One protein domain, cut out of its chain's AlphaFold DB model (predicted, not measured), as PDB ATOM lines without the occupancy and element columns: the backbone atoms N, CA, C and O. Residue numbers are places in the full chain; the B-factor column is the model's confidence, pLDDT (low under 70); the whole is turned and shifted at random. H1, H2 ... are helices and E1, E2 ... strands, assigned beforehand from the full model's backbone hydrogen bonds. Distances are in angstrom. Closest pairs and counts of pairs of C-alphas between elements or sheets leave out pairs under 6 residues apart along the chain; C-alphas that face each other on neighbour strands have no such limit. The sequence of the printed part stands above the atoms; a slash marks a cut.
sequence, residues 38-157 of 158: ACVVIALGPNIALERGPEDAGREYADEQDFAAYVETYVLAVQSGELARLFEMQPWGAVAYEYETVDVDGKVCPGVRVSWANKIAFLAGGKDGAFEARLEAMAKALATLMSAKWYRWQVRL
ATOM      1  N   ALA A  38     178.760 219.522  88.845       92.00
ATOM      2  CA  ALA A  38     178.095 220.790  88.593       92.00
ATOM      3  C   ALA A  38     176.702 220.573  87.984       92.00
ATOM      4  O   ALA A  38     176.536 219.938  86.929       92.00
ATOM      5  N   CYS A  39     175.700 221.111  88.670       94.62
ATOM      6  CA  CYS A  39     174.288 220.936  88.366       94.62
ATOM      7  C   CYS A  39     173.456 222.110  88.893       94.62
ATOM      8  O   CYS A  39     173.930 222.954  89.653       94.62
ATOM      9  N   VAL A  40     172.194 222.148  88.483       96.31
ATOM     10  CA  VAL A  40     171.149 222.966  89.093       96.31
ATOM     11  C   VAL A  40     170.237 222.034  89.865       96.31
ATOM     12  O   VAL A  40     169.843 220.992  89.351       96.31
ATOM     13  N   VAL A  41     169.890 222.403  91.089       97.44
ATOM     14  CA  VAL A  41     168.890 221.683  91.879       97.44
ATOM     15  C   VAL A  41     167.701 222.592  92.079       97.44
ATOM     16  O   VAL A  41     167.873 223.719  92.539       97.44
ATOM     17  N   ILE A  42     166.519 222.098  91.726       98.38
ATOM     18  CA  ILE A  42     165.248 222.811  91.834       98.38
ATOM     19  C   ILE A  42     164.408 222.082  92.877       98.38
ATOM     20  O   ILE A  42     163.958 220.967  92.632       98.38
ATOM     21  N   ALA A  43     164.224 222.697  94.039       98.25
ATOM     22  CA  ALA A  43     163.316 222.232  95.075       98.25
ATOM     23  C   ALA A  43     161.888 222.701  94.779       98.25
ATOM     24  O   ALA A  43     161.678 223.825  94.312       98.25
ATOM     25  N   LEU A  44     160.924 221.843  95.085       98.38
ATOM     26  CA  LEU A  44     159.505 222.042  94.831       98.38
ATOM     27  C   LEU A  44     158.745 222.088  96.162       98.38
ATOM     28  O   LEU A  44     159.012 221.307  97.077       98.38
ATOM     29  N   GLY A  45     157.809 223.028  96.261       97.25
ATOM     30  CA  GLY A  45     156.867 223.119  97.372       97.25
ATOM     31  C   GLY A  45     155.725 222.102  97.284       97.25
ATOM     32  O   GLY A  45     155.833 221.119  96.560       97.25
ATOM     33  N   PRO A  46     154.613 222.331  98.004       96.88
ATOM     34  CA  PRO A  46     153.407 221.511  97.899       96.88
ATOM     35  C   PRO A  46     152.847 221.456  96.474       96.88
ATOM     36  O   PRO A  46     152.904 222.455  95.744       96.88
ATOM     37  N   ASN A  47     152.243 220.325  96.113       96.25
ATOM     38  CA  ASN A  47     151.595 220.142  94.823       96.25
ATOM     39  C   ASN A  47     150.165 220.701  94.866       96.25
ATOM     40  O   ASN A  47     149.337 220.259  95.661       96.25
ATOM     41  N   ILE A  48     149.869 221.682  94.008       94.06
ATOM     42  CA  ILE A  48     148.562 222.358  93.977       94.06
ATOM     43  C   ILE A  48     147.507 221.624  93.143       94.06
ATOM     44  O   ILE A  48     146.344 222.016  93.173       94.06
ATOM     45  N   ALA A  49     147.895 220.594  92.387       93.06
ATOM     46  CA  ALA A  49     146.965 219.759  91.628       93.06
ATOM     47  C   ALA A  49     146.355 218.631  92.479       93.06
ATOM     48  O   ALA A  49     145.378 218.014  92.059       93.06
ATOM     49  N   LEU A  50     146.912 218.358  93.665       92.31
ATOM     50  CA  LEU A  50     146.342 217.401  94.607       92.31
ATOM     51  C   LEU A  50     145.116 217.995  95.306       92.31
ATOM     52  O   LEU A  50     145.204 219.032  95.965       92.31
ATOM     53  N   GLU A  51     143.979 217.308  95.196       88.94
ATOM     54  CA  GLU A  51     142.774 217.659  95.947       88.94
ATOM     55  C   GLU A  51     142.977 217.362  97.437       88.94
ATOM     56  O   GLU A  51     143.301 216.240  97.828       88.94
ATOM     57  N   ARG A  52     142.794 218.386  98.274       87.06
ATOM     58  CA  ARG A  52     143.008 218.317  99.725       87.06
ATOM     59  C   ARG A  52     141.939 219.091 100.490       87.06
ATOM     60  O   ARG A  52     141.205 219.900  99.916       87.06
ATOM     61  N   GLY A  53     141.861 218.834 101.795       86.75
ATOM     62  CA  GLY A  53     140.948 219.525 102.701       86.75
ATOM     63  C   GLY A  53     141.334 220.996 102.935       86.75
ATOM     64  O   GLY A  53     142.485 221.384 102.715       86.75
ATOM     65  N   PRO A  54     140.398 221.850 103.393       82.75
ATOM     66  CA  PRO A  54     140.660 223.266 103.681       82.75
ATOM     67  C   PRO A  54     141.800 223.516 104.684       82.75
ATOM     68  O   PRO A  54     142.468 224.548 104.620       82.75
ATOM     69  N   GLU A  55     142.032 222.579 105.600       82.81
ATOM     70  CA  GLU A  55     143.103 222.597 106.596       82.81
ATOM     71  C   GLU A  55     144.511 222.585 105.978       82.81
ATOM     72  O   GLU A  55     145.451 223.114 106.574       82.81
ATOM     73  N   ASP A  56     144.654 222.058 104.761       82.25
ATOM     74  CA  ASP A  56     145.934 221.958 104.059       82.25
ATOM     75  C   ASP A  56     146.287 223.228 103.263       82.25
ATOM     76  O   ASP A  56     147.427 223.388 102.821       82.25
ATOM     77  N   ALA A  57     145.356 224.180 103.106       76.88
ATOM     78  CA  ALA A  57     145.547 225.373 102.267       76.88
ATOM     79  C   ALA A  57     146.741 226.248 102.709       76.88
ATOM     80  O   ALA A  57     147.432 226.865 101.888       76.88
ATOM     81  N   GLY A  58     147.008 226.277 104.019       84.81
ATOM     82  CA  GLY A  58     148.088 227.052 104.632       84.81
ATOM     83  C   GLY A  58     149.467 226.400 104.557       84.81
ATOM     84  O   GLY A  58     150.445 227.017 104.976       84.81
ATOM     85  N   ARG A  59     149.580 225.174 104.039       91.81
ATOM     86  CA  ARG A  59     150.846 224.443 104.066       91.81
ATOM     87  C   ARG A  59     151.919 225.110 103.225       91.81
ATOM     88  O   ARG A  59     151.694 225.519 102.080       91.81
ATOM     89  N   GLU A  60     153.102 225.182 103.817       93.69
ATOM     90  CA  GLU A  60     154.289 225.741 103.183       93.69
ATOM     91  C   GLU A  60     155.170 224.660 102.562       93.69
ATOM     92  O   GLU A  60     155.707 224.889 101.488       93.69
ATOM     93  N   TYR A  61     155.272 223.474 103.167       95.00
ATOM     94  CA  TYR A  61     156.180 222.415 102.719       95.00
ATOM     95  C   TYR A  61     155.431 221.160 102.263       95.00
ATOM     96  O   TYR A  61     154.306 220.888 102.697       95.00
ATOM     97  N   ALA A  62     156.076 220.431 101.357       94.81
ATOM     98  CA  ALA A  62     155.567 219.196 100.784       94.81
ATOM     99  C   ALA A  62     155.514 218.062 101.829       94.81
ATOM    100  O   ALA A  62     156.365 217.995 102.716       94.81
ATOM    101  N   ASP A  63     154.530 217.170 101.717       93.94
ATOM    102  CA  ASP A  63     154.432 215.916 102.478       93.94
ATOM    103  C   ASP A  63     154.570 214.688 101.568       93.94
ATOM    104  O   ASP A  63     154.757 214.797 100.358       93.94
ATOM    105  N   GLU A  64     154.436 213.496 102.145       93.62
ATOM    106  CA  GLU A  64     154.546 212.219 101.432       93.62
ATOM    107  C   GLU A  64     153.599 212.086 100.225       93.62
ATOM    108  O   GLU A  64     153.980 211.476  99.225       93.62
ATOM    109  N   GLN A  65     152.400 212.678 100.272       94.38
ATOM    110  CA  GLN A  65     151.475 212.645  99.133       94.38
ATOM    111  C   GLN A  65     151.982 213.522  97.984       94.38
ATOM    112  O   GLN A  65     151.901 213.118  96.825       94.38
ATOM    113  N   ASP A  66     152.564 214.685  98.299       96.31
ATOM    114  CA  ASP A  66     153.220 215.528  97.297       96.31
ATOM    115  C   ASP A  66     154.391 214.775  96.648       96.31
ATOM    116  O   ASP A  66     154.512 214.766  95.424       96.31
ATOM    117  N   PHE A  67     155.219 214.083  97.446       96.81
ATOM    118  CA  PHE A  67     156.321 213.263  96.929       96.81
ATOM    119  C   PHE A  67     155.834 212.196  95.945       96.81
ATOM    120  O   PHE A  67     156.425 212.055  94.875       96.81
ATOM    121  N   ALA A  68     154.772 211.464  96.285       95.81
ATOM    122  CA  ALA A  68     154.211 210.439  95.409       95.81
ATOM    123  C   ALA A  68     153.726 211.038  94.075       95.81
ATOM    124  O   ALA A  68     154.120 210.571  93.006       95.81
ATOM    125  N   ALA A  69     152.967 212.136  94.134       95.38
ATOM    126  CA  ALA A  69     152.444 212.815  92.948       95.38
ATOM    127  C   ALA A  69     153.547 213.385  92.043       95.38
ATOM    128  O   ALA A  69     153.465 213.320  90.811       95.38
ATOM    129  N   TYR A  70     154.607 213.933  92.643       97.56
ATOM    130  CA  TYR A  70     155.755 214.429  91.890       97.56
ATOM    131  C   TYR A  70     156.533 213.312  91.212       97.56
ATOM    132  O   TYR A  70     156.947 213.497  90.071       97.56
ATOM    133  N   VAL A  71     156.712 212.157  91.859       96.75
ATOM    134  CA  VAL A  71     157.383 211.007  91.234       96.75
ATOM    135  C   VAL A  71     156.609 210.531  90.006       96.75
ATOM    136  O   VAL A  71     157.215 210.313  88.959       96.75
ATOM    137  N   GLU A  72     155.283 210.420  90.097       95.75
ATOM    138  CA  GLU A  72     154.442 210.030  88.959       95.75
ATOM    139  C   GLU A  72     154.571 211.022  87.795       95.75
ATOM    140  O   GLU A  72     154.864 210.629  86.662       95.75
ATOM    141  N   THR A  73     154.442 212.320  88.086       95.75
ATOM    142  CA  THR A  73     154.548 213.385  87.076       95.75
ATOM    143  C   THR A  73     155.951 213.446  86.467       95.75
ATOM    144  O   THR A  73     156.102 213.578  85.252       95.75
ATOM    145  N   TYR A  74     156.992 213.288  87.289       96.69
ATOM    146  CA  TYR A  74     158.382 213.206  86.853       96.69
ATOM    147  C   TYR A  74     158.589 212.048  85.878       96.69
ATOM    148  O   TYR A  74     159.086 212.270  84.776       96.69
ATOM    149  N   VAL A  75     158.162 210.831  86.230       97.12
ATOM    150  CA  VAL A  75     158.314 209.651  85.362       97.12
ATOM    151  C   VAL A  75     157.626 209.867  84.013       97.12
ATOM    152  O   VAL A  75     158.227 209.581  82.974       97.12
ATOM    153  N   LEU A  76     156.414 210.425  84.006       96.69
ATOM    154  CA  LEU A  76     155.694 210.743  82.771       96.69
ATOM    155  C   LEU A  76     156.434 211.786  81.921       96.69
ATOM    156  O   LEU A  76     156.597 211.588  80.716       96.69
ATOM    157  N   ALA A  77     156.939 212.859  82.535       96.44
ATOM    158  CA  ALA A  77     157.674 213.921  81.847       96.44
ATOM    159  C   ALA A  77     159.031 213.458  81.283       96.44
ATOM    160  O   ALA A  77     159.493 213.967  80.255       96.44
ATOM    161  N   VAL A  78     159.674 212.484  81.938       96.00
ATOM    162  CA  VAL A  78     160.866 211.802  81.415       96.00
ATOM    163  C   VAL A  78     160.505 210.985  80.178       96.00
ATOM    164  O   VAL A  78     161.126 211.148  79.127       96.00
ATOM    165  N   GLN A  79     159.485 210.130  80.279       96.44
ATOM    166  CA  GLN A  79     159.080 209.227  79.197       96.44
ATOM    167  C   GLN A  79     158.565 209.974  77.962       96.44
ATOM    168  O   GLN A  79     158.813 209.545  76.836       96.44
ATOM    169  N   SER A  80     157.886 211.105  78.156       96.62
ATOM    170  CA  SER A  80     157.381 211.948  77.069       96.62
ATOM    171  C   SER A  80     158.460 212.827  76.415       96.62
ATOM    172  O   SER A  80     158.190 213.489  75.410       96.62
ATOM    173  N   GLY A  81     159.673 212.880  76.981       95.69
ATOM    174  CA  GLY A  81     160.746 213.773  76.536       95.69
ATOM    175  C   GLY A  81     160.487 215.254  76.840       95.69
ATOM    176  O   GLY A  81     161.153 216.134  76.293       95.69
ATOM    177  N   GLU A  82     159.512 215.568  77.689       96.44
ATOM    178  CA  GLU A  82     159.192 216.940  78.075       96.44
ATOM    179  C   GLU A  82     160.301 217.577  78.914       96.44
ATOM    180  O   GLU A  82     160.693 218.707  78.620       96.44
ATOM    181  N   LEU A  83     160.910 216.833  79.848       96.31
ATOM    182  CA  LEU A  83     162.066 217.345  80.600       96.31
ATOM    183  C   LEU A  83     163.268 217.637  79.696       96.31
ATOM    184  O   LEU A  83     163.959 218.635  79.891       96.31
ATOM    185  N   ALA A  84     163.504 216.799  78.684       95.44
ATOM    186  CA  ALA A  84     164.592 217.024  77.736       95.44
ATOM    187  C   ALA A  84     164.398 218.333  76.954       95.44
ATOM    188  O   ALA A  84     165.355 219.083  76.790       95.44
ATOM    189  N   ARG A  85     163.162 218.631  76.529       95.44
ATOM    190  CA  ARG A  85     162.815 219.886  75.841       95.44
ATOM    191  C   ARG A  85     162.922 221.099  76.759       95.44
ATOM    192  O   ARG A  85     163.423 222.138  76.347       95.44
ATOM    193  N   LEU A  86     162.469 220.965  78.001       96.50
ATOM    194  CA  LEU A  86     162.468 222.045  78.986       96.50
ATOM    195  C   LEU A  86     163.889 222.522  79.317       96.50
ATOM    196  O   LEU A  86     164.135 223.723  79.407       96.50
ATOM    197  N   PHE A  87     164.827 221.585  79.452       96.62
ATOM    198  CA  PHE A  87     166.222 221.873  79.793       96.62
ATOM    199  C   PHE A  87     167.170 221.857  78.586       96.62
ATOM    200  O   PHE A  87     168.394 221.792  78.764       96.62
ATOM    201  N   GLU A  88     166.632 221.905  77.365       94.38
ATOM    202  CA  GLU A  88     167.446 221.908  76.156       94.38
ATOM    203  C   GLU A  88     168.321 223.165  76.111       94.38
ATOM    204  O   GLU A  88     167.844 224.300  76.110       94.38
ATOM    205  N   MET A  89     169.633 222.951  76.041       92.62
ATOM    206  CA  MET A  89     170.591 224.019  75.811       92.62
ATOM    207  C   MET A  89     171.773 223.485  75.010       92.62
ATOM    208  O   MET A  89     172.715 222.918  75.560       92.62
ATOM    209  N   GLN A  90     171.718 223.677  73.691       90.31
ATOM    210  CA  GLN A  90     172.667 223.094  72.735       90.31
ATOM    211  C   GLN A  90     174.149 223.324  73.124       90.31
ATOM    212  O   GLN A  90     174.889 222.345  73.213       90.31
ATOM    213  N   PRO A  91     174.595 224.550  73.479       90.81
ATOM    214  CA  PRO A  91     175.954 224.778  73.987       90.81
ATOM    215  C   PRO A  91     176.358 223.973  75.232       90.81
ATOM    216  O   PRO A  91     177.541 223.690  75.416       90.81
ATOM    217  N   TRP A  92     175.411 223.624  76.105       92.81
ATOM    218  CA  TRP A  92     175.672 222.866  77.334       92.81
ATOM    219  C   TRP A  92     175.644 221.349  77.094       92.81
ATOM    220  O   TRP A  92     176.159 220.583  77.908       92.81
ATOM    221  N   GLY A  93     175.139 220.910  75.942       93.00
ATOM    222  CA  GLY A  93     175.088 219.509  75.544       93.00
ATOM    223  C   GLY A  93     173.937 218.741  76.189       93.00
ATOM    224  O   GLY A  93     172.984 219.325  76.705       93.00
ATOM    225  N   ALA A  94     174.024 217.411  76.132       94.31
ATOM    226  CA  ALA A  94     172.981 216.521  76.632       94.31
ATOM    227  C   ALA A  94     172.681 216.778  78.116       94.31
ATOM    228  O   ALA A  94     173.599 216.961  78.919       94.31
ATOM    229  N   VAL A  95     171.394 216.769  78.464       95.62
ATOM    230  CA  VAL A  95     170.912 216.944  79.834       95.62
ATOM    231  C   VAL A  95     170.648 215.592  80.493       95.62
ATOM    232  O   VAL A  95     170.122 214.673  79.869       95.62
ATOM    233  N   ALA A  96     170.998 215.492  81.769       95.12
ATOM    234  CA  ALA A  96     170.608 214.427  82.676       95.12
ATOM    235  C   ALA A  96     169.834 215.037  83.846       95.12
ATOM    236  O   ALA A  96     170.182 216.118  84.330       95.12
ATOM    237  N   TYR A  97     168.802 214.340  84.303       95.25
ATOM    238  CA  TYR A  97     167.969 214.759  85.422       95.25
ATOM    239  C   TYR A  97     167.757 213.597  86.392       95.25
ATOM    240  O   TYR A  97     167.705 212.435  85.988       95.25
ATOM    241  N   GLU A  98     167.671 213.924  87.674       96.12
ATOM    242  CA  GLU A  98     167.491 212.975  88.767       96.12
ATOM    243  C   GLU A  98     166.521 213.578  89.782       96.12
ATOM    244  O   GLU A  98     166.671 214.733  90.185       96.12
ATOM    245  N   TYR A  99     165.516 212.805  90.181       96.50
ATOM    246  CA  TYR A  99     164.622 213.190  91.264       96.50
ATOM    247  C   TYR A  99     165.316 212.941  92.608       96.50
ATOM    248  O   TYR A  99     165.795 211.834  92.859       96.50
ATOM    249  N   GLU A 100     165.381 213.953  93.470       95.50
ATOM    250  CA  GLU A 100     166.077 213.889  94.755       95.50
ATOM    251  C   GLU A 100     165.299 214.578  95.880       95.50
ATOM    252  O   GLU A 100     164.377 215.361  95.657       95.50
ATOM    253  N   THR A 101     165.704 214.306  97.119       95.88
ATOM    254  CA  THR A 101     165.280 215.078  98.290       95.88
ATOM    255  C   THR A 101     166.227 216.251  98.515       95.88
ATOM    256  O   THR A 101     167.448 216.074  98.519       95.88
ATOM    257  N   VAL A 102     165.678 217.431  98.777       95.19
ATOM    258  CA  VAL A 102     166.421 218.678  98.968       95.19
ATOM    259  C   VAL A 102     166.078 219.271 100.330       95.19
ATOM    260  O   VAL A 102     164.905 219.409 100.657       95.19
ATOM    261  N   ASP A 103     167.087 219.646 101.115       94.88
ATOM    262  CA  ASP A 103     166.862 220.447 102.322       94.88
ATOM    263  C   ASP A 103     166.543 221.899 101.936       94.88
ATOM    264  O   ASP A 103     167.305 222.541 101.205       94.88
ATOM    265  N   VAL A 104     165.403 222.395 102.412       94.62
ATOM    266  CA  VAL A 104     164.974 223.787 102.292       94.62
ATOM    267  C   VAL A 104     164.562 224.261 103.678       94.62
ATOM    268  O   VAL A 104     163.564 223.794 104.221       94.62
ATOM    269  N   ASP A 105     165.329 225.181 104.257       93.06
ATOM    270  CA  ASP A 105     165.092 225.736 105.597       93.06
ATOM    271  C   ASP A 105     164.956 224.649 106.693       93.06
ATOM    272  O   ASP A 105     164.147 224.768 107.616       93.06
ATOM    273  N   GLY A 106     165.725 223.554 106.591       93.50
ATOM    274  CA  GLY A 106     165.652 222.422 107.522       93.50
ATOM    275  C   GLY A 106     164.453 221.492 107.296       93.50
ATOM    276  O   GLY A 106     164.116 220.687 108.173       93.50
ATOM    277  N   LYS A 107     163.764 221.617 106.155       94.38
ATOM    278  CA  LYS A 107     162.667 220.742 105.726       94.38
ATOM    279  C   LYS A 107     163.065 219.953 104.491       94.38
ATOM    280  O   LYS A 107     163.590 220.501 103.525       94.38
ATOM    281  N   VAL A 108     162.753 218.662 104.506       95.31
ATOM    282  CA  VAL A 108     162.969 217.776 103.362       95.31
ATOM    283  C   VAL A 108     161.885 218.041 102.323       95.31
ATOM    284  O   VAL A 108     160.708 217.808 102.579       95.31
ATOM    285  N   CYS A 109     162.294 218.524 101.155       96.44
ATOM    286  CA  CYS A 109     161.422 218.847 100.033       96.44
ATOM    287  C   CYS A 109     161.751 217.971  98.816       96.44
ATOM    288  O   CYS A 109     162.894 217.530  98.664       96.44
ATOM    289  N   PRO A 110     160.781 217.715  97.929       97.44
ATOM    290  CA  PRO A 110     161.040 217.102  96.637       97.44
ATOM    291  C   PRO A 110     161.852 218.050  95.756       97.44
ATOM    292  O   PRO A 110     161.740 219.273  95.859       97.44
ATOM    293  N   GLY A 111     162.668 217.502  94.866       97.38
ATOM    294  CA  GLY A 111     163.408 218.308  93.914       97.38
ATOM    295  C   GLY A 111     163.933 217.520  92.730       97.38
ATOM    296  O   GLY A 111     163.924 216.292  92.704       97.38
ATOM    297  N   VAL A 112     164.393 218.258  91.727       97.94
ATOM    298  CA  VAL A 112     165.025 217.699  90.535       97.94
ATOM    299  C   VAL A 112     166.414 218.300  90.400       97.94
ATOM    300  O   VAL A 112     166.579 219.520  90.304       97.94
ATOM    301  N   ARG A 113     167.418 217.429  90.384       97.44
ATOM    302  CA  ARG A 113     168.783 217.751  89.987       97.44
ATOM    303  C   ARG A 113     168.868 217.682  88.472       97.44
ATOM    304  O   ARG A 113     168.494 216.677  87.882       97.44
ATOM    305  N   VAL A 114     169.397 218.724  87.849       97.25
ATOM    306  CA  VAL A 114     169.567 218.854  86.401       97.25
ATOM    307  C   VAL A 114     171.023 219.153  86.109       97.25
ATOM    308  O   VAL A 114     171.618 220.063  86.683       97.25
ATOM    309  N   SER A 115     171.628 218.382  85.218       95.31
ATOM    310  CA  SER A 115     173.041 218.513  84.904       95.31
ATOM    311  C   SER A 115     173.271 218.343  83.407       95.31
ATOM    312  O   SER A 115     172.623 217.524  82.764       95.31
ATOM    313  N   TRP A 116     174.208 219.103  82.848       95.06
ATOM    314  CA  TRP A 116     174.531 219.045  81.422       95.06
ATOM    315  C   TRP A 116     175.900 218.411  81.188       95.06
ATOM    316  O   TRP A 116     176.773 218.498  82.054       95.06
ATOM    317  N   ALA A 117     176.095 217.774  80.035       92.69
ATOM    318  CA  ALA A 117     177.334 217.080  79.695       92.69
ATOM    319  C   ALA A 117     178.541 218.033  79.604       92.69
ATOM    320  O   ALA A 117     179.620 217.727  80.106       92.69
ATOM    321  N   ASN A 118     178.367 219.220  79.017       91.12
ATOM    322  CA  ASN A 118     179.424 220.219  78.902       91.12
ATOM    323  C   ASN A 118     179.420 221.171  80.109       91.12
ATOM    324  O   ASN A 118     178.910 222.293  80.053       91.12
ATOM    325  N   LYS A 119     180.037 220.721  81.208       89.88
ATOM    326  CA  LYS A 119     180.154 221.482  82.467       89.88
ATOM    327  C   LYS A 119     180.838 222.833  82.286       89.88
ATOM    328  O   LYS A 119     180.456 223.811  82.918       89.88
ATOM    329  N   ILE A 120     181.825 222.905  81.396       86.75
ATOM    330  CA  ILE A 120     182.571 224.140  81.156       86.75
ATOM    331  C   ILE A 120     181.683 225.166  80.455       86.75
ATOM    332  O   ILE A 120     181.658 226.315  80.881       86.75
ATOM    333  N   ALA A 121     180.917 224.769  79.434       88.12
ATOM    334  CA  ALA A 121     179.984 225.678  78.766       88.12
ATOM    335  C   ALA A 121     178.826 226.106  79.679       88.12
ATOM    336  O   ALA A 121     178.431 227.271  79.654       88.12
ATOM    337  N   PHE A 122     178.319 225.191  80.512       89.81
ATOM    338  CA  PHE A 122     177.333 225.511  81.544       89.81
ATOM    339  C   PHE A 122     177.851 226.607  82.489       89.81
ATOM    340  O   PHE A 122     177.226 227.655  82.621       89.81
ATOM    341  N   LEU A 123     179.042 226.419  83.067       85.00
ATOM    342  CA  LEU A 123     179.633 227.375  84.011       85.00
ATOM    343  C   LEU A 123     180.111 228.670  83.352       85.00
ATOM    344  O   LEU A 123     180.035 229.735  83.963       85.00
ATOM    345  N   ALA A 124     180.582 228.605  82.107       82.81
ATOM    346  CA  ALA A 124     180.910 229.792  81.325       82.81
ATOM    347  C   ALA A 124     179.673 230.664  81.091       82.81
ATOM    348  O   ALA A 124     179.803 231.886  81.069       82.81
ATOM    349  N   GLY A 125     178.486 230.050  81.004       75.94
ATOM    350  CA  GLY A 125     177.209 230.753  80.958       75.94
ATOM    351  C   GLY A 125     177.070 231.776  82.081       75.94
ATOM    352  O   GLY A 125     176.646 232.886  81.800       75.94
ATOM    353  N   GLY A 126     177.526 231.467  83.302       71.31
ATOM    354  CA  GLY A 126     177.479 232.369  84.463       71.31
ATOM    355  C   GLY A 126     178.276 233.670  84.332       71.31
ATOM    356  O   GLY A 126     178.117 234.563  85.158       71.31
ATOM    357  N   LYS A 127     179.125 233.802  83.306       70.94
ATOM    358  CA  LYS A 127     179.804 235.066  82.979       70.94
ATOM    359  C   LYS A 127     178.939 235.998  82.126       70.94
ATOM    360  O   LYS A 127     179.232 237.189  82.065       70.94
ATOM    361  N   ASP A 128     177.879 235.477  81.511       68.69
ATOM    362  CA  ASP A 128     176.844 236.269  80.855       68.69
ATOM    363  C   ASP A 128     175.749 236.616  81.870       68.69
ATOM    364  O   ASP A 128     175.177 235.737  82.516       68.69
ATOM    365  N   GLY A 129     175.356 237.891  81.936       69.88
ATOM    366  CA  GLY A 129     174.262 238.359  82.805       69.88
ATOM    367  C   GLY A 129     172.885 237.731  82.521       69.88
ATOM    368  O   GLY A 129     171.923 238.019  83.222       69.88
ATOM    369  N   ALA A 130     172.774 236.871  81.503       82.62
ATOM    370  CA  ALA A 130     171.564 236.129  81.154       82.62
ATOM    371  C   ALA A 130     171.477 234.731  81.801       82.62
ATOM    372  O   ALA A 130     170.456 234.064  81.649       82.62
ATOM    373  N   PHE A 131     172.526 234.252  82.478       87.81
ATOM    374  CA  PHE A 131     172.563 232.894  83.034       87.81
ATOM    375  C   PHE A 131     171.468 232.636  84.062       87.81
ATOM    376  O   PHE A 131     170.683 231.705  83.900       87.81
ATOM    377  N   GLU A 132     171.383 233.494  85.076       90.12
ATOM    378  CA  GLU A 132     170.388 233.375  86.140       90.12
ATOM    379  C   GLU A 132     168.973 233.468  85.575       90.12
ATOM    380  O   GLU A 132     168.130 232.647  85.912       90.12
ATOM    381  N   ALA A 133     168.730 234.384  84.631       92.50
ATOM    382  CA  ALA A 133     167.432 234.515  83.973       92.50
ATOM    383  C   ALA A 133     167.032 233.252  83.186       92.50
ATOM    384  O   ALA A 133     165.861 232.869  83.182       92.50
ATOM    385  N   ARG A 134     167.990 232.580  82.530       93.56
ATOM    386  CA  ARG A 134     167.743 231.305  81.834       93.56
ATOM    387  C   ARG A 134     167.419 230.186  82.821       93.56
ATOM    388  O   ARG A 134     166.457 229.456  82.598       93.56
ATOM    389  N   LEU A 135     168.197 230.061  83.896       94.81
ATOM    390  CA  LEU A 135     167.961 229.043  84.922       94.81
ATOM    391  C   LEU A 135     166.639 229.266  85.655       94.81
ATOM    392  O   LEU A 135     165.895 228.314  85.853       94.81
ATOM    393  N   GLU A 136     166.312 230.516  85.967       96.44
ATOM    394  CA  GLU A 136     165.029 230.917  86.536       96.44
ATOM    395  C   GLU A 136     163.866 230.508  85.625       96.44
ATOM    396  O   GLU A 136     162.904 229.892  86.083       96.44
ATOM    397  N   ALA A 137     163.963 230.778  84.318       96.94
ATOM    398  CA  ALA A 137     162.933 230.387  83.360       96.94
ATOM    399  C   ALA A 137     162.751 228.860  83.289       96.94
ATOM    400  O   ALA A 137     161.616 228.381  83.279       96.94
ATOM    401  N   MET A 138     163.847 228.097  83.290       97.44
ATOM    402  CA  MET A 138     163.806 226.631  83.324       97.44
ATOM    403  C   MET A 138     163.207 226.111  84.641       97.44
ATOM    404  O   MET A 138     162.321 225.260  84.623       97.44
ATOM    405  N   ALA A 139     163.629 226.648  85.788       98.00
ATOM    406  CA  ALA A 139     163.105 226.265  87.097       98.00
ATOM    407  C   ALA A 139     161.600 226.543  87.211       98.00
ATOM    408  O   ALA A 139     160.837 225.681  87.647       98.00
ATOM    409  N   LYS A 140     161.160 227.708  86.726       98.38
ATOM    410  CA  LYS A 140     159.746 228.081  86.660       98.38
ATOM    411  C   LYS A 140     158.938 227.158  85.754       98.38
ATOM    412  O   LYS A 140     157.823 226.773  86.110       98.38
ATOM    413  N   ALA A 141     159.476 226.814  84.584       98.19
ATOM    414  CA  ALA A 141     158.828 225.887  83.666       98.19
ATOM    415  C   ALA A 141     158.660 224.507  84.316       98.19
ATOM    416  O   ALA A 141     157.573 223.938  84.242       98.19
ATOM    417  N   LEU A 142     159.687 224.008  85.019       98.25
ATOM    418  CA  LEU A 142     159.597 222.740  85.746       98.25
ATOM    419  C   LEU A 142     158.536 222.819  86.844       98.25
ATOM    420  O   LEU A 142     157.689 221.940  86.940       98.25
ATOM    421  N   ALA A 143     158.554 223.876  87.653       97.94
ATOM    422  CA  ALA A 143     157.582 224.062  88.724       97.94
ATOM    423  C   ALA A 143     156.142 224.114  88.195       97.94
ATOM    424  O   ALA A 143     155.240 223.549  88.805       97.94
ATOM    425  N   THR A 144     155.943 224.742  87.034       98.00
ATOM    426  CA  THR A 144     154.645 224.797  86.354       98.00
ATOM    427  C   THR A 144     154.219 223.413  85.871       98.00
ATOM    428  O   THR A 144     153.108 222.988  86.171       98.00
ATOM    429  N   LEU A 145     155.108 222.689  85.180       97.44
ATOM    430  CA  LEU A 145     154.873 221.314  84.729       97.44
ATOM    431  C   LEU A 145     154.485 220.396  85.893       97.44
ATOM    432  O   LEU A 145     153.587 219.571  85.776       97.44
ATOM    433  N   MET A 146     155.147 220.576  87.032       97.06
ATOM    434  CA  MET A 146     154.944 219.767  88.227       97.06
ATOM    435  C   MET A 146     153.774 220.263  89.096       97.06
ATOM    436  O   MET A 146     153.430 219.611  90.074       97.06
ATOM    437  N   SER A 147     153.137 221.393  88.769       97.00
ATOM    438  CA  SER A 147     152.111 222.033  89.612       97.00
ATOM    439  C   SER A 147     152.598 222.334  91.039       97.00
ATOM    440  O   SER A 147     151.913 222.072  92.024       97.00
ATOM    441  N   ALA A 148     153.807 222.876  91.179       97.44
ATOM    442  CA  ALA A 148     154.358 223.266  92.475       97.44
ATOM    443  C   ALA A 148     153.892 224.661  92.911       97.44
ATOM    444  O   ALA A 148     153.980 225.625  92.151       97.44
ATOM    445  N   LYS A 149     153.454 224.783  94.172       96.12
ATOM    446  CA  LYS A 149     153.029 226.054  94.792       96.12
ATOM    447  C   LYS A 149     154.137 227.109  94.777       96.12
ATOM    448  O   LYS A 149     153.872 228.296  94.610       96.12
ATOM    449  N   TRP A 150     155.370 226.668  94.983       97.31
ATOM    450  CA  TRP A 150     156.576 227.474  94.873       97.31
ATOM    451  C   TRP A 150     157.733 226.590  94.413       97.31
ATOM    452  O   TRP A 150     157.665 225.361  94.489       97.31
ATOM    453  N   TYR A 151     158.807 227.229  93.960       98.12
ATOM    454  CA  TYR A 151     160.075 226.579  93.663       98.12
ATOM    455  C   TYR A 151     161.233 227.431  94.171       98.12
ATOM    456  O   TYR A 151     161.125 228.653  94.288       98.12
ATOM    457  N   ARG A 152     162.344 226.775  94.490       97.75
ATOM    458  CA  ARG A 152     163.628 227.421  94.779       97.75
ATOM    459  C   ARG A 152     164.707 226.656  94.040       97.75
ATOM    460  O   ARG A 152     164.653 225.431  93.998       97.75
ATOM    461  N   TRP A 153     165.684 227.345  93.472       97.19
ATOM    462  CA  TRP A 153     166.773 226.681  92.767       97.19
ATOM    463  C   TRP A 153     168.132 227.215  93.193       97.19
ATOM    464  O   TRP A 153     168.257 228.331  93.691       97.19
ATOM    465  N   GLN A 154     169.152 226.386  93.006       94.69
ATOM    466  CA  GLN A 154     170.542 226.752  93.245       94.69
ATOM    467  C   GLN A 154     171.469 225.997  92.295       94.69
ATOM    468  O   GLN A 154     171.208 224.844  91.941       94.69
ATOM    469  N   VAL A 155     172.577 226.632  91.919       93.06
ATOM    470  CA  VAL A 155     173.693 225.946  91.260       93.06
ATOM    471  C   VAL A 155     174.538 225.270  92.333       93.06
ATOM    472  O   VAL A 155     174.999 225.925  93.266       93.06
ATOM    473  N   ARG A 156     174.776 223.968  92.186       90.88
ATOM    474  CA  ARG A 156     175.735 223.212  92.998       90.88
ATOM    475  C   ARG A 156     176.963 222.913  92.149       90.88
ATOM    476  O   ARG A 156     176.827 222.577  90.978       90.88
ATOM    477  N   LEU A 157     178.152 223.075  92.728       82.31
ATOM    478  CA  LEU A 157     179.438 222.822  92.061       82.31
ATOM    479  C   LEU A 157     180.173 221.593  92.617       82.31
ATOM    480  O   LEU A 157     181.103 221.119  91.969       82.31
TER     481      LEU A 157
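Overview. This is residues 38 to 157 of the 158 residues of an uncharacterized protein of Zoogloea ramigera (UniProt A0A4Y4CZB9). A strongly twisted sheet of four antiparallel strands is covered on one face by the two long helices H1 and H4, in two layers. The long loop of residues 45 to 63 reaches to one end of the longest axis, and the short helix H3 is at the other end. The printed part has 120 residues, with four named helices and four named strands in the order E1 H1 H2 E2 E3 H3 H4 E4; the sheet's order is E2, E3, E1, E4. The class is mixed, helices and strands; the whole is compact, with a radius of gyration of the C-alphas of 14.7 A and spans of 46 by 31 by 20 A.

Along the chain. E1, residues 39 to 44, begins at C-alpha 39 (174.288, 220.936, 88.366). After a long link comes H1, residues 64 to 79, 22.9 A long, then H2, residues 82 to 86. E2, residues 95 to 104, is 24.2 A long and bends by 68 degrees at residue 101. E3, residues 107 to 116, is 27.1 A long and bends by 59 degrees at residue 110. H3 is residues 119 to 125, and H4, residues 131 to 145, is 21.2 A long. E4, residues 151 to 156, ends at C-alpha 156 (175.735, 223.212, 92.998).

Arrangement. E1 and E4 are antiparallel at 159 degrees, with N 43 and O 152 at 2.8 A. E3 and E1 are antiparallel at 146 degrees, with N 42 and O 112 at 2.9 A. E2 and E3 form a hairpin, with N 98 and O 113 at 2.9 A. These N and O pairs are within hydrogen-bond range. Two split strand-helix-strand units, each with two strands that run the same way in the sheet, helices between them along the chain and another strand between them in the sheet, have right-handed crossovers: E1, H1 H2, E2, with E3 between E1 and E2 in the sheet, and E3, H3 H4, E4, with E1 between E3 and E4 in the sheet. H1 is over E3 at a height over the sheet of 9.7 A and runs along the strands; its closest C-alphas to E3 are Phe 67 and Pro 110, 6.1 A. On the same face, H4 is over E1 and E4 at a height of 9.1 A, slantwise to the strands, at 41 degrees to E1 on the local plane. H1 and H4 are near each other. H2 touches residues 138 to 142 of H4, closest at the C-alphas of Leu 86 and Met 138, 6.5 A. H2 and H3 only graze the sheet. In H1, H2, H3 and H4 every O i to N i+4 pair is within hydrogen-bond range.

Size, cuts and confidence. The two C-alphas farthest apart, those of Pro 54 and Ile 120, are 47.6 A apart. The first and last printed C-alphas, Ala 38 and Leu 157, are 4.2 A apart. The printed part has no cut. The link from E1 to H1 is long. The mean pLDDT of the printed part is 93.1; residues 128 to 129 are under 70.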